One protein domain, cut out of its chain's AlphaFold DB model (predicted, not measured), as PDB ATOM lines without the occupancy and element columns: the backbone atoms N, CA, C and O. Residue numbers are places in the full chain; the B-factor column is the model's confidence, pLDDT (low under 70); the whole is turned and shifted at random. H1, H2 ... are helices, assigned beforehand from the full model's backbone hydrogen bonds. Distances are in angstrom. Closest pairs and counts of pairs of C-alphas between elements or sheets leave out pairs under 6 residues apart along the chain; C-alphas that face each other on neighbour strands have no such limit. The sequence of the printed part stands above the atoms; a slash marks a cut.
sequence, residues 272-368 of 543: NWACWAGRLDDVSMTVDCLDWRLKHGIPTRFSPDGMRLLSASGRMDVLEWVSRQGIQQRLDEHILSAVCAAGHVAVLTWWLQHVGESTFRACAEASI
ATOM      1  N   ASN A 272       5.974  23.266 -14.866       69.69
ATOM      2  CA  ASN A 272       6.806  23.921 -15.879       69.69
ATOM      3  C   ASN A 272       5.946  24.664 -16.904       69.69
ATOM      4  O   ASN A 272       6.332  25.727 -17.376       69.69
ATOM      5  N   TRP A 273       4.777  24.116 -17.235       66.38
ATOM      6  CA  TRP A 273       3.835  24.766 -18.140       66.38
ATOM      7  C   TRP A 273       3.223  26.010 -17.503       66.38
ATOM      8  O   TRP A 273       3.107  27.022 -18.172       66.38
ATOM      9  N   ALA A 274       2.943  25.994 -16.200       62.81
ATOM     10  CA  ALA A 274       2.526  27.185 -15.460       62.81
ATOM     11  C   ALA A 274       3.485  28.379 -15.568       62.81
ATOM     12  O   ALA A 274       3.075  29.528 -15.446       62.81
ATOM     13  N   CYS A 275       4.768  28.097 -15.782       66.62
ATOM     14  CA  CYS A 275       5.795  29.111 -15.960       66.62
ATOM     15  C   CYS A 275       5.844  29.674 -17.384       66.62
ATOM     16  O   CYS A 275       6.530  30.663 -17.631       66.62
ATOM     17  N   TRP A 276       5.148  29.040 -18.329       65.75
ATOM     18  CA  TRP A 276       4.985  29.543 -19.680       65.75
ATOM     19  C   TRP A 276       3.755  30.457 -19.700       65.75
ATOM     20  O   TRP A 276       2.618  30.006 -19.584       65.75
ATOM     21  N   ALA A 277       3.976  31.762 -19.811       57.38
ATOM     22  CA  ALA A 277       2.963  32.665 -20.335       57.38
ATOM     23  C   ALA A 277       3.371  32.938 -21.782       57.38
ATOM     24  O   ALA A 277       4.407  33.558 -22.036       57.38
ATOM     25  N   GLY A 278       2.624  32.397 -22.742       54.59
ATOM     26  CA  GLY A 278       2.779  32.828 -24.126       54.59
ATOM     27  C   GLY A 278       2.552  34.343 -24.207       54.59
ATOM     28  O   GLY A 278       1.770  34.899 -23.442       54.59
ATOM     29  N   ARG A 279       3.218  35.032 -25.142       46.50
ATOM     30  CA  ARG A 279       3.026  36.477 -25.413       46.50
ATOM     31  C   ARG A 279       1.617  36.842 -25.939       46.50
ATOM     32  O   ARG A 279       1.416  37.958 -26.398       46.50
ATOM     33  N   LEU A 280       0.668  35.912 -25.928       43.12
ATOM     34  CA  LEU A 280      -0.659  36.013 -26.528       43.12
ATOM     35  C   LEU A 280      -1.619  35.270 -25.606       43.12
ATOM     36  O   LEU A 280      -1.387  34.080 -25.444       43.12
ATOM     37  N   ASP A 281      -2.588  35.973 -25.009       48.03
ATOM     38  CA  ASP A 281      -3.933  35.622 -24.485       48.03
ATOM     39  C   ASP A 281      -4.279  34.196 -23.968       48.03
ATOM     40  O   ASP A 281      -5.415  33.946 -23.567       48.03
ATOM     41  N   ASP A 282      -3.343  33.252 -23.928       55.75
ATOM     42  CA  ASP A 282      -3.500  31.889 -23.440       55.75
ATOM     43  C   ASP A 282      -3.371  31.914 -21.914       55.75
ATOM     44  O   ASP A 282      -2.314  32.213 -21.349       55.75
ATOM     45  N   VAL A 283      -4.488  31.611 -21.249       57.16
ATOM     46  CA  VAL A 283      -4.602  31.510 -19.793       57.16
ATOM     47  C   VAL A 283      -3.517  30.566 -19.275       57.16
ATOM     48  O   VAL A 283      -3.518  29.382 -19.604       57.16
ATOM     49  N   SER A 284      -2.597  31.108 -18.482       67.62
ATOM     50  CA  SER A 284      -1.551  30.372 -17.774       67.62
ATOM     51  C   SER A 284      -1.975  30.134 -16.317       67.62
ATOM     52  O   SER A 284      -2.859  30.821 -15.802       67.62
ATOM     53  N   MET A 285      -1.354  29.165 -15.641       75.12
ATOM     54  CA  MET A 285      -1.767  28.681 -14.320       75.12
ATOM     55  C   MET A 285      -1.904  29.832 -13.315       75.12
ATOM     56  O   MET A 285      -1.012  30.677 -13.195       75.12
ATOM     57  N   THR A 286      -3.013  29.846 -12.576       80.88
ATOM     58  CA  THR A 286      -3.351  30.892 -11.604       80.88
ATOM     59  C   THR A 286      -2.724  30.634 -10.231       80.88
ATOM     60  O   THR A 286      -2.371  29.500  -9.890       80.88
ATOM     61  N   VAL A 287      -2.626  31.685  -9.408       85.25
ATOM     62  CA  VAL A 287      -2.245  31.564  -7.989       85.25
ATOM     63  C   VAL A 287      -3.237  30.674  -7.228       85.25
ATOM     64  O   VAL A 287      -2.816  29.823  -6.451       85.25
ATOM     65  N   ASP A 288      -4.532  30.756  -7.545       87.00
ATOM     66  CA  ASP A 288      -5.557  29.886  -6.950       87.00
ATOM     67  C   ASP A 288      -5.297  28.399  -7.238       87.00
ATOM     68  O   ASP A 288      -5.478  27.538  -6.377       87.00
ATOM     69  N   CYS A 289      -4.819  28.073  -8.445       86.31
ATOM     70  CA  CYS A 289      -4.441  26.708  -8.807       86.31
ATOM     71  C   CYS A 289      -3.195  26.240  -8.031       86.31
ATOM     72  O   CYS A 289      -3.095  25.071  -7.655       86.31
ATOM     73  N   LEU A 290      -2.246  27.136  -7.746       87.31
ATOM     74  CA  LEU A 290      -1.095  26.844  -6.887       87.31
ATOM     75  C   LEU A 290      -1.508  26.595  -5.426       87.31
ATOM     76  O   LEU A 290      -1.055  25.615  -4.825       87.31
ATOM     77  N   ASP A 291      -2.411  27.413  -4.885       89.44
ATOM     78  CA  ASP A 291      -2.982  27.225  -3.547       89.44
ATOM     79  C   ASP A 291      -3.767  25.912  -3.446       89.44
ATOM     80  O   ASP A 291      -3.623  25.166  -2.472       89.44
ATOM     81  N   TRP A 292      -4.530  25.566  -4.487       91.31
ATOM     82  CA  TRP A 292      -5.209  24.275  -4.583       91.31
ATOM     83  C   TRP A 292      -4.218  23.105  -4.487       91.31
ATOM     84  O   TRP A 292      -4.433  22.166  -3.716       91.31
ATOM     85  N   ARG A 293      -3.076  23.167  -5.185       89.25
ATOM     86  CA  ARG A 293      -2.048  22.109  -5.116       89.25
ATOM     87  C   ARG A 293      -1.472  21.959  -3.712       89.25
ATOM     88  O   ARG A 293      -1.363  20.827  -3.237       89.25
ATOM     89  N   LEU A 294      -1.157  23.069  -3.040       88.12
ATOM     90  CA  LEU A 294      -0.683  23.046  -1.652       88.12
ATOM     91  C   LEU A 294      -1.713  22.407  -0.717       88.12
ATOM     92  O   LEU A 294      -1.369  21.506   0.050       88.12
ATOM     93  N   LYS A 295      -2.981  22.818  -0.826       91.31
ATOM     94  CA  LYS A 295      -4.089  22.287  -0.020       91.31
ATOM     95  C   LYS A 295      -4.230  20.769  -0.149       91.31
ATOM     96  O   LYS A 295      -4.535  20.096   0.833       91.31
ATOM     97  N   HIS A 296      -3.992  20.226  -1.341       88.00
ATOM     98  CA  HIS A 296      -4.093  18.792  -1.620       88.00
ATOM     99  C   HIS A 296      -2.773  18.020  -1.446       88.00
ATOM    100  O   HIS A 296      -2.711  16.838  -1.787       88.00
ATOM    101  N   GLY A 297      -1.723  18.649  -0.904       85.31
ATOM    102  CA  GLY A 297      -0.425  18.005  -0.672       85.31
ATOM    103  C   GLY A 297       0.317  17.631  -1.960       85.31
ATOM    104  O   GLY A 297       1.171  16.743  -1.951       85.31
ATOM    105  N   ILE A 298      -0.015  18.277  -3.080       84.94
ATOM    106  CA  ILE A 298       0.633  18.065  -4.373       84.94
ATOM    107  C   ILE A 298       1.922  18.903  -4.401       84.94
ATOM    108  O   ILE A 298       1.857  20.109  -4.167       84.94
ATOM    109  N   PRO A 299       3.095  18.314  -4.706       81.00
ATOM    110  CA  PRO A 299       4.359  19.043  -4.759       81.00
ATOM    111  C   PRO A 299       4.313  20.293  -5.651       81.00
ATOM    112  O   PRO A 299       3.932  20.205  -6.818       81.00
ATOM    113  N   THR A 300       4.778  21.424  -5.111       78.31
ATOM    114  CA  THR A 300       4.845  22.755  -5.752       78.31
ATOM    115  C   THR A 300       6.284  23.235  -5.988       78.31
ATOM    116  O   THR A 300       6.570  24.429  -6.008       78.31
ATOM    117  N   ARG A 301       7.232  22.304  -6.163       76.56
ATOM    118  CA  ARG A 301       8.634  22.645  -6.445       76.56
ATOM    119  C   ARG A 301       8.829  22.934  -7.929       76.56
ATOM    120  O   ARG A 301       8.617  22.056  -8.762       76.56
ATOM    121  N   PHE A 302       9.276  24.143  -8.239       77.69
ATOM    122  CA  PHE A 302       9.634  24.534  -9.596       77.69
ATOM    123  C   PHE A 302      10.983  23.928  -9.986       77.69
ATOM    124  O   PHE A 302      11.910  23.868  -9.179       77.69
ATOM    125  N   SER A 303      11.088  23.453 -11.227       80.50
ATOM    126  CA  SER A 303      12.383  23.069 -11.791       80.50
ATOM    127  C   SER A 303      13.211  24.325 -12.123       80.50
ATOM    128  O   SER A 303      12.618  25.396 -12.278       80.50
ATOM    129  N   PRO A 304      14.545  24.227 -12.282       81.75
ATOM    130  CA  PRO A 304      15.364  25.355 -12.740       81.75
ATOM    131  C   PRO A 304      14.850  25.967 -14.053       81.75
ATOM    132  O   PRO A 304      14.697  27.182 -14.159       81.75
ATOM    133  N   ASP A 305      14.454  25.127 -15.016       80.75
ATOM    134  CA  ASP A 305      13.819  25.578 -16.260       80.75
ATOM    135  C   ASP A 305      12.464  26.254 -16.027       80.75
ATOM    136  O   ASP A 305      12.158  27.262 -16.664       80.75
ATOM    137  N   GLY A 306      11.662  25.734 -15.094       80.50
ATOM    138  CA  GLY A 306      10.415  26.367 -14.672       80.50
ATOM    139  C   GLY A 306      10.660  27.764 -14.101       80.50
ATOM    140  O   GLY A 306      10.002  28.715 -14.509       80.50
ATOM    141  N   MET A 307      11.646  27.929 -13.219       84.62
ATOM    142  CA  MET A 307      11.996  29.244 -12.669       84.62
ATOM    143  C   MET A 307      12.536  30.205 -13.725       84.62
ATOM    144  O   MET A 307      12.199  31.392 -13.696       84.62
ATOM    145  N   ARG A 308      13.314  29.706 -14.688       85.69
ATOM    146  CA  ARG A 308      13.789  30.494 -15.831       85.69
ATOM    147  C   ARG A 308      12.629  31.006 -16.678       85.69
ATOM    148  O   ARG A 308      12.577  32.199 -16.956       85.69
ATOM    149  N   LEU A 309      11.684  30.139 -17.043       82.75
ATOM    150  CA  LEU A 309      10.492  30.524 -17.811       82.75
ATOM    151  C   LEU A 309       9.588  31.487 -17.031       82.75
ATOM    152  O   LEU A 309       9.098  32.461 -17.597       82.75
ATOM    153  N   LEU A 310       9.418  31.261 -15.727       84.56
ATOM    154  CA  LEU A 310       8.611  32.119 -14.861       84.56
ATOM    155  C   LEU A 310       9.182  33.537 -14.794       84.56
ATOM    156  O   LEU A 310       8.465  34.527 -14.915       84.56
ATOM    157  N   SER A 311      10.499  33.618 -14.637       86.00
ATOM    158  CA  SER A 311      11.197  34.892 -14.555       86.00
ATOM    159  C   SER A 311      11.214  35.598 -15.919       86.00
ATOM    160  O   SER A 311      10.977  36.800 -15.995       86.00
ATOM    161  N   ALA A 312      11.410  34.848 -17.010       83.75
ATOM    162  CA  ALA A 312      11.380  35.369 -18.378       83.75
ATOM    163  C   ALA A 312       9.980  35.788 -18.856       83.75
ATOM    164  O   ALA A 312       9.874  36.570 -19.791       83.75
ATOM    165  N   SER A 313       8.907  35.278 -18.250       81.38
ATOM    166  CA  SER A 313       7.529  35.660 -18.589       81.38
ATOM    167  C   SER A 313       7.001  36.847 -17.781       81.38
ATOM    168  O   SER A 313       5.892  37.311 -18.042       81.38
ATOM    169  N   GLY A 314       7.756  37.342 -16.794       84.56
ATOM    170  CA  GLY A 314       7.343  38.515 -16.019       84.56
ATOM    171  C   GLY A 314       6.228  38.241 -15.005       84.56
ATOM    172  O   GLY A 314       5.587  39.183 -14.541       84.56
ATOM    173  N   ARG A 315       5.978  36.972 -14.656       82.38
ATOM    174  CA  ARG A 315       4.892  36.527 -13.762       82.38
ATOM    175  C   ARG A 315       5.173  36.856 -12.289       82.38
ATOM    176  O   ARG A 315       5.494  35.988 -11.475       82.38
ATOM    177  N   MET A 316       5.067  38.142 -11.956       86.62
ATOM    178  CA  MET A 316       5.281  38.678 -10.605       86.62
ATOM    179  C   MET A 316       4.306  38.106  -9.571       86.62
ATOM    180  O   MET A 316       4.698  37.872  -8.433       86.62
ATOM    181  N   ASP A 317       3.070  37.822  -9.978       86.25
ATOM    182  CA  ASP A 317       2.032  37.185  -9.162       86.25
ATOM    183  C   ASP A 317       2.501  35.849  -8.563       86.25
ATOM    184  O   ASP A 317       2.378  35.604  -7.361       86.25
ATOM    185  N   VAL A 318       3.106  35.000  -9.392       85.56
ATOM    186  CA  VAL A 318       3.605  33.689  -8.972       85.56
ATOM    187  C   VAL A 318       4.944  33.811  -8.241       85.56
ATOM    188  O   VAL A 318       5.173  33.071  -7.289       85.56
ATOM    189  N   LEU A 319       5.822  34.744  -8.627       87.56
ATOM    190  CA  LEU A 319       7.076  34.998  -7.898       87.56
ATOM    191  C   LEU A 319       6.812  35.476  -6.462       87.56
ATOM    192  O   LEU A 319       7.410  34.969  -5.512       87.56
ATOM    193  N   GLU A 320       5.863  36.393  -6.267       88.75
ATOM    194  CA  GLU A 320       5.417  36.789  -4.930       88.75
ATOM    195  C   GLU A 320       4.836  35.611  -4.151       88.75
ATOM    196  O   GLU A 320       5.150  35.439  -2.973       88.75
ATOM    197  N   TRP A 321       4.021  34.777  -4.799       89.12
ATOM    198  CA  TRP A 321       3.487  33.572  -4.173       89.12
ATOM    199  C   TRP A 321       4.605  32.617  -3.724       89.12
ATOM    200  O   TRP A 321       4.596  32.159  -2.582       89.12
ATOM    201  N   VAL A 322       5.616  32.382  -4.566       86.81
ATOM    202  CA  VAL A 322       6.800  31.562  -4.243       86.81
ATOM    203  C   VAL A 322       7.515  32.085  -2.995       86.81
ATOM    204  O   VAL A 322       7.873  31.291  -2.122       86.81
ATOM    205  N   SER A 323       7.673  33.410  -2.886       87.75
ATOM    206  CA  SER A 323       8.269  34.065  -1.714       87.75
ATOM    207  C   SER A 323       7.426  33.869  -0.451       87.75
ATOM    208  O   SER A 323       7.943  33.416   0.572       87.75
ATOM    209  N   ARG A 324       6.107  34.109  -0.529       89.31
ATOM    210  CA  ARG A 324       5.174  33.941   0.604       89.31
ATOM    211  C   ARG A 324       5.168  32.515   1.155       89.31
ATOM    212  O   ARG A 324       5.042  32.331   2.360       89.31
ATOM    213  N   GLN A 325       5.321  31.519   0.284       87.69
ATOM    214  CA  GLN A 325       5.361  30.105   0.667       87.69
ATOM    215  C   GLN A 325       6.750  29.634   1.135       87.69
ATOM    216  O   GLN A 325       6.911  28.469   1.500       87.69
ATOM    217  N   GLY A 326       7.770  30.503   1.118       83.50
ATOM    218  CA  GLY A 326       9.128  30.171   1.557       83.50
ATOM    219  C   GLY A 326       9.809  29.093   0.706       83.50
ATOM    220  O   GLY A 326      10.668  28.356   1.201       83.50
ATOM    221  N   ILE A 327       9.416  28.956  -0.564       81.19
ATOM    222  CA  ILE A 327       9.996  27.958  -1.465       81.19
ATOM    223  C   ILE A 327      11.402  28.433  -1.846       81.19
ATOM    224  O   ILE A 327      11.563  29.456  -2.503       81.19
ATOM    225  N   GLN A 328      12.420  27.682  -1.428       77.00
ATOM    226  CA  GLN A 328      13.823  27.991  -1.714       77.00
ATOM    227  C   GLN A 328      14.084  27.962  -3.221       77.00
ATOM    228  O   GLN A 328      13.847  26.943  -3.872       77.00
ATOM    229  N   GLN A 329      14.602  29.068  -3.752       77.25
ATOM    230  CA  GLN A 329      14.967  29.206  -5.157       77.25
ATOM    231  C   GLN A 329      16.439  29.572  -5.285       77.25
ATOM    232  O   GLN A 329      16.981  30.324  -4.476       77.25
ATOM    233  N   ARG A 330      17.080  29.048  -6.327       81.00
ATOM    234  CA  ARG A 330      18.461  29.376  -6.666       81.00
ATOM    235  C   ARG A 330      18.469  30.208  -7.937       81.00
ATOM    236  O   ARG A 330      17.903  29.788  -8.941       81.00
ATOM    237  N   LEU A 331      19.134  31.356  -7.877       81.75
ATOM    238  CA  LEU A 331      19.467  32.126  -9.065       81.75
ATOM    239  C   LEU A 331      20.666  31.481  -9.768       81.75
ATOM    240  O   LEU A 331      21.639  31.087  -9.117       81.75
ATOM    241  N   ASP A 332      20.582  31.383 -11.088       83.44
ATOM    242  CA  ASP A 332      21.691  31.033 -11.965       83.44
ATOM    243  C   ASP A 332      21.827  32.067 -13.098       83.44
ATOM    244  O   ASP A 332      20.981  32.950 -13.279       83.44
ATOM    245  N   GLU A 333      22.927  31.973 -13.846       79.38
ATOM    246  CA  GLU A 333      23.230  32.861 -14.976       79.38
ATOM    247  C   GLU A 333      22.179  32.778 -16.099       79.38
ATOM    248  O   GLU A 333      21.900  33.769 -16.775       79.38
ATOM    249  N   HIS A 334      21.542  31.619 -16.287       82.19
ATOM    250  CA  HIS A 334      20.560  31.408 -17.350       82.19
ATOM    251  C   HIS A 334      19.214  32.066 -17.030       82.19
ATOM    252  O   HIS A 334      18.575  32.610 -17.931       82.19
ATOM    253  N   ILE A 335      18.783  32.042 -15.764       83.62
ATOM    254  CA  ILE A 335      17.602  32.761 -15.276       83.62
ATOM    255  C   ILE A 335      17.816  34.258 -15.466       83.62
ATOM    256  O   ILE A 335      16.975  34.912 -16.079       83.62
ATOM    257  N   LEU A 336      18.947  34.792 -14.994       81.12
ATOM    258  CA  LEU A 336      19.209  36.227 -15.068       81.12
ATOM    259  C   LEU A 336      19.295  36.710 -16.522       81.12
ATOM    260  O   LEU A 336      18.618  37.669 -16.886       81.12
ATOM    261  N   SER A 337      20.030  35.989 -17.373       78.38
ATOM    262  CA  SER A 337      20.096  36.260 -18.813       78.38
ATOM    263  C   SER A 337      18.709  36.254 -19.470       78.38
ATOM    264  O   SER A 337      18.376  37.170 -20.222       78.38
ATOM    265  N   ALA A 338      17.847  35.286 -19.132       81.19
ATOM    266  CA  ALA A 338      16.496  35.206 -19.683       81.19
ATOM    267  C   ALA A 338      15.578  36.356 -19.220       81.19
ATOM    268  O   ALA A 338      14.794  36.862 -20.020       81.19
ATOM    269  N   VAL A 339      15.686  36.805 -17.963       84.06
ATOM    270  CA  VAL A 339      14.936  37.973 -17.458       84.06
ATOM    271  C   VAL A 339      15.374  39.246 -18.171       84.06
ATOM    272  O   VAL A 339      14.534  40.044 -18.591       84.06
ATOM    273  N   CYS A 340      16.684  39.423 -18.336       77.94
ATOM    274  CA  CYS A 340      17.244  40.554 -19.060       77.94
ATOM    275  C   CYS A 340      16.798  40.546 -20.526       77.94
ATOM    276  O   CYS A 340      16.412  41.592 -21.042       77.94
ATOM    277  N   ALA A 341      16.781  39.370 -21.167       76.31
ATOM    278  CA  ALA A 341      16.290  39.175 -22.533       76.31
ATOM    279  C   ALA A 341      14.795  39.457 -22.699       76.31
ATOM    280  O   ALA A 341      14.364  39.810 -23.792       76.31
ATOM    281  N   ALA A 342      14.011  39.312 -21.633       78.25
ATOM    282  CA  ALA A 342      12.584  39.603 -21.636       78.25
ATOM    283  C   ALA A 342      12.239  41.053 -21.248       78.25
ATOM    284  O   ALA A 342      11.109  41.489 -21.460       78.25
ATOM    285  N   GLY A 343      13.186  41.800 -20.668       81.06
ATOM    286  CA  GLY A 343      12.997  43.210 -20.317       81.06
ATOM    287  C   GLY A 343      12.254  43.463 -19.002       81.06
ATOM    288  O   GLY A 343      11.818  44.586 -18.744       81.06
ATOM    289  N   HIS A 344      12.077  42.449 -18.152       84.38
ATOM    290  CA  HIS A 344      11.239  42.553 -16.952       84.38
ATOM    291  C   HIS A 344      12.002  43.098 -15.730       84.38
ATOM    292  O   HIS A 344      12.445  42.353 -14.856       84.38
ATOM    293  N   VAL A 345      12.094  44.427 -15.623       85.69
ATOM    294  CA  VAL A 345      12.790  45.144 -14.529       85.69
ATOM    295  C   VAL A 345      12.248  44.814 -13.126       85.69
ATOM    296  O   VAL A 345      13.011  44.701 -12.161       85.69
ATOM    297  N   ALA A 346      10.933  44.615 -12.998       87.75
ATOM    298  CA  ALA A 346      10.308  44.228 -11.730       87.75
ATOM    299  C   ALA A 346      10.833  42.871 -11.223       87.75
ATOM    300  O   ALA A 346      11.134  42.726 -10.038       87.75
ATOM    301  N   VAL A 347      11.037  41.914 -12.134       88.38
ATOM    302  CA  VAL A 347      11.574  40.583 -11.818       88.38
ATOM    303  C   VAL A 347      13.046  40.663 -11.406       88.38
ATOM    304  O   VAL A 347      13.445  39.997 -10.453       88.38
ATOM    305  N   LEU A 348      13.853  41.513 -12.055       86.19
ATOM    306  CA  LEU A 348      15.247  41.760 -11.641       86.19
ATOM    307  C   LEU A 348      15.324  42.323 -10.222       86.19
ATOM    308  O   LEU A 348      16.112  41.855  -9.401       86.19
ATOM    309  N   THR A 349      14.459  43.292  -9.919       87.50
ATOM    310  CA  THR A 349      14.358  43.885  -8.580       87.50
ATOM    311  C   THR A 349      13.961  42.838  -7.544       87.50
ATOM    312  O   THR A 349      14.553  42.791  -6.465       87.50
ATOM    313  N   TRP A 350      13.013  41.966  -7.884       90.75
ATOM    314  CA  TRP A 350      12.590  40.868  -7.021       90.75
ATOM    315  C   TRP A 350      13.740  39.898  -6.730       90.75
ATOM    316  O   TRP A 350      14.022  39.626  -5.564       90.75
ATOM    317  N   TRP A 351      14.467  39.435  -7.751       88.38
ATOM    318  CA  TRP A 351      15.606  38.529  -7.559       88.38
ATOM    319  C   TRP A 351      16.720  39.157  -6.717       88.38
ATOM    320  O   TRP A 351      17.252  38.497  -5.822       88.38
ATOM    321  N   LEU A 352      17.034  40.436  -6.944       85.88
ATOM    322  CA  LEU A 352      18.026  41.168  -6.155       85.88
ATOM    323  C   LEU A 352      17.655  41.206  -4.663       85.88
ATOM    324  O   LEU A 352      18.507  40.963  -3.810       85.88
ATOM    325  N   GLN A 353      16.384  41.466  -4.345       87.06
ATOM    326  CA  GLN A 353      15.899  41.510  -2.961       87.06
ATOM    327  C   GLN A 353      15.951  40.143  -2.265       87.06
ATOM    328  O   GLN A 353      16.228  40.086  -1.070       87.06
ATOM    329  N   HIS A 354      15.695  39.049  -2.990       85.06
ATOM    330  CA  HIS A 354      15.559  37.716  -2.391       85.06
ATOM    331  C   HIS A 354      16.881  36.952  -2.261       85.06
ATOM    332  O   HIS A 354      17.037  36.168  -1.329       85.06
ATOM    333  N   VAL A 355      17.830  37.153  -3.181       83.56
ATOM    334  CA  VAL A 355      19.107  36.406  -3.204       83.56
ATOM    335  C   VAL A 355      20.270  37.243  -2.655       83.56
ATOM    336  O   VAL A 355      21.328  36.710  -2.314       83.56
ATOM    337  N   GLY A 356      20.064  38.554  -2.519       80.50
ATOM    338  CA  GLY A 356      21.064  39.492  -2.030       80.50
ATOM    339  C   GLY A 356      22.084  39.898  -3.094       80.50
ATOM    340  O   GLY A 356      22.271  39.245  -4.124       80.50
ATOM    341  N   GLU A 357      22.763  41.009  -2.824       77.75
ATOM    342  CA  GLU A 357      23.611  41.714  -3.789       77.75
ATOM    343  C   GLU A 357      24.811  40.886  -4.273       77.75
ATOM    344  O   GLU A 357      25.117  40.875  -5.465       77.75
ATOM    345  N   SER A 358      25.458  40.133  -3.378       71.69
ATOM    346  CA  SER A 358      26.657  39.347  -3.701       71.69
ATOM    347  C   SER A 358      26.384  38.234  -4.715       71.69
ATOM    348  O   SER A 358      27.124  38.074  -5.685       71.69
ATOM    349  N   THR A 359      25.304  37.478  -4.516       76.19
ATOM    350  CA  THR A 359      24.940  36.361  -5.396       76.19
ATOM    351  C   THR A 359      24.371  36.869  -6.713       76.19
ATOM    352  O   THR A 359      24.699  36.342  -7.774       76.19
ATOM    353  N   PHE A 360      23.559  37.929  -6.657       78.06
ATOM    354  CA  PHE A 360      23.019  38.568  -7.851       78.06
ATOM    355  C   PHE A 360      24.140  39.079  -8.764       78.06
ATOM    356  O   PHE A 360      24.117  38.821  -9.967       78.06
ATOM    357  N   ARG A 361      25.170  39.718  -8.190       71.31
ATOM    358  CA  ARG A 361      26.334  40.219  -8.931       71.31
ATOM    359  C   ARG A 361      27.144  39.107  -9.596       71.31
ATOM    360  O   ARG A 361      27.477  39.237 -10.768       71.31
ATOM    361  N   ALA A 362      27.408  38.008  -8.891       68.88
ATOM    362  CA  ALA A 362      28.144  36.878  -9.460       68.88
ATOM    363  C   ALA A 362      27.446  36.298 -10.709       68.88
ATOM    364  O   ALA A 362      28.101  35.974 -11.695       68.88
ATOM    365  N   CYS A 363      26.111  36.214 -10.698       68.62
ATOM    366  CA  CYS A 363      25.338  35.784 -11.868       68.62
ATOM    367  C   CYS A 363      25.284  36.853 -12.973       68.62
ATOM    368  O   CYS A 363      25.229  36.513 -14.156       68.62
ATOM    369  N   ALA A 364      25.298  38.136 -12.606       66.62
ATOM    370  CA  ALA A 364      25.273  39.264 -13.535       66.62
ATOM    371  C   ALA A 364      26.543  39.374 -14.371       66.62
ATOM    372  O   ALA A 364      26.462  39.523 -15.586       66.62
ATOM    373  N   GLU A 365      27.703  39.244 -13.730       60.72
ATOM    374  CA  GLU A 365      29.011  39.301 -14.389       60.72
ATOM    375  C   GLU A 365      29.181  38.154 -15.404       60.72
ATOM    376  O   GLU A 365      29.812  38.332 -16.442       60.72
ATOM    377  N   ALA A 366      28.544  37.003 -15.159       54.84
ATOM    378  CA  ALA A 366      28.480  35.888 -16.106       54.84
ATOM    379  C   ALA A 366      27.468  36.106 -17.255       54.84
ATOM    380  O   ALA A 366      27.550  35.467 -18.306       54.84
ATOM    381  N   SER A 367      26.516  37.030 -17.093       57.09
ATOM    382  CA  SER A 367      25.422  37.282 -18.038       57.09
ATOM    383  C   SER A 367      25.812  38.303 -19.117       57.09
ATOM    384  O   SER A 367      25.195  39.356 -19.250       57.09
ATOM    385  N   ILE A 368      26.800  37.965 -19.954       50.34
ATOM    386  CA  ILE A 368      27.272  38.781 -21.102       50.34
ATOM    387  C   ILE A 368      26.124  39.140 -22.083       50.34
ATOM    388  O   ILE A 368      26.192  40.116 -22.826       50.34
TER     389      ILE A 368
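What this domain is: This is residues 272 to 368 of the 543 residues of an uncharacterized protein of Catenaria anguillulae PL171 (UniProt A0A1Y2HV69). Six short helices make a loosely stacked, zigzag slab: H1, H3 and H5 stand in one row and run the same general way, while H2 and H4 lie side by side over one side of that row and run back against H3 and H5. H6 closes the end of the stack beyond H4 and H5, turned across H4, and the unnamed residues 272 to 286 make a loop before H1 at the other end. The printed part has 97 residues, with six named helices in the order H1 to H6 and no named strand; the class is all helix. It is compact, with a radius of gyration of the C-alphas of 13.3 A and spans of 40 by 30 by 19 A.

How they stand to each other: The longest helix, H5, residues 345 to 355, touches H4, residues 333 to 342, in a helical hairpin. Their closest C-alphas, of Val 339 and Leu 348, are 6.9 A apart, at a shallow tilt of 22 degrees, opposite ways. H4 touches H2, residues 304 to 312, with the C-alphas of Arg 308 and Ile 335 closest at 4.5 A, at a shallow tilt of 26 degrees, the same way. H4 also touches H6, residues 357 to 366, about perpendicular at 81 degrees, with the C-alphas of Glu 333 and Cys 363 closest at 4.8 A. H3, residues 316 to 324, is close to but not clearly touching H5; the closest C-alphas, of Met 316 and Val 347, are 6.7 A apart. H2 and H3 touch only at the corner, and only just, with 3 pairs of C-alphas within 8 A; the closest, of Leu 310 and Leu 319, are 7.7 A apart. H1, residues 287 to 295, only just touches H3, with 3 such pairs, the closest being Val 287 and Val 318 at 6.3 A, at a shallow tilt of 28 degrees, the same way. H1 is apart from H2, H4, H5 and H6. The helix packing is mostly aligned: of the 4 pairs of helices that touch, with H2 and H3, which touch only at the corner, left out, 3 are at a shallow tilt. Every O i to N i+4 pair is within hydrogen-bond range in H1, H2, H3, H4 and H5, and 5 of 6 are in H6.

Where its parts are: H5 is 15.6 A long from first to last C-alpha, H6 14.5 A and H4 14.3 A; H1 is 12.4 A, and H2 and H3 are 12.2 A each. H1 begins at C-alpha 287 (-2.245, 31.564, -7.989), H5 at C-alpha 345 (12.790, 45.144, -14.529), and H6 ends at C-alpha 366 (28.480, 35.888, -16.106).

The domain as a whole: The two C-alphas farthest apart, of His 296 and Ile 368, are 42.0 A apart. The printed part has no cut, and no link between its helices is long. The mean pLDDT of the printed part is 78.5; residues 272 to 284 and 362 to 368 are under 70.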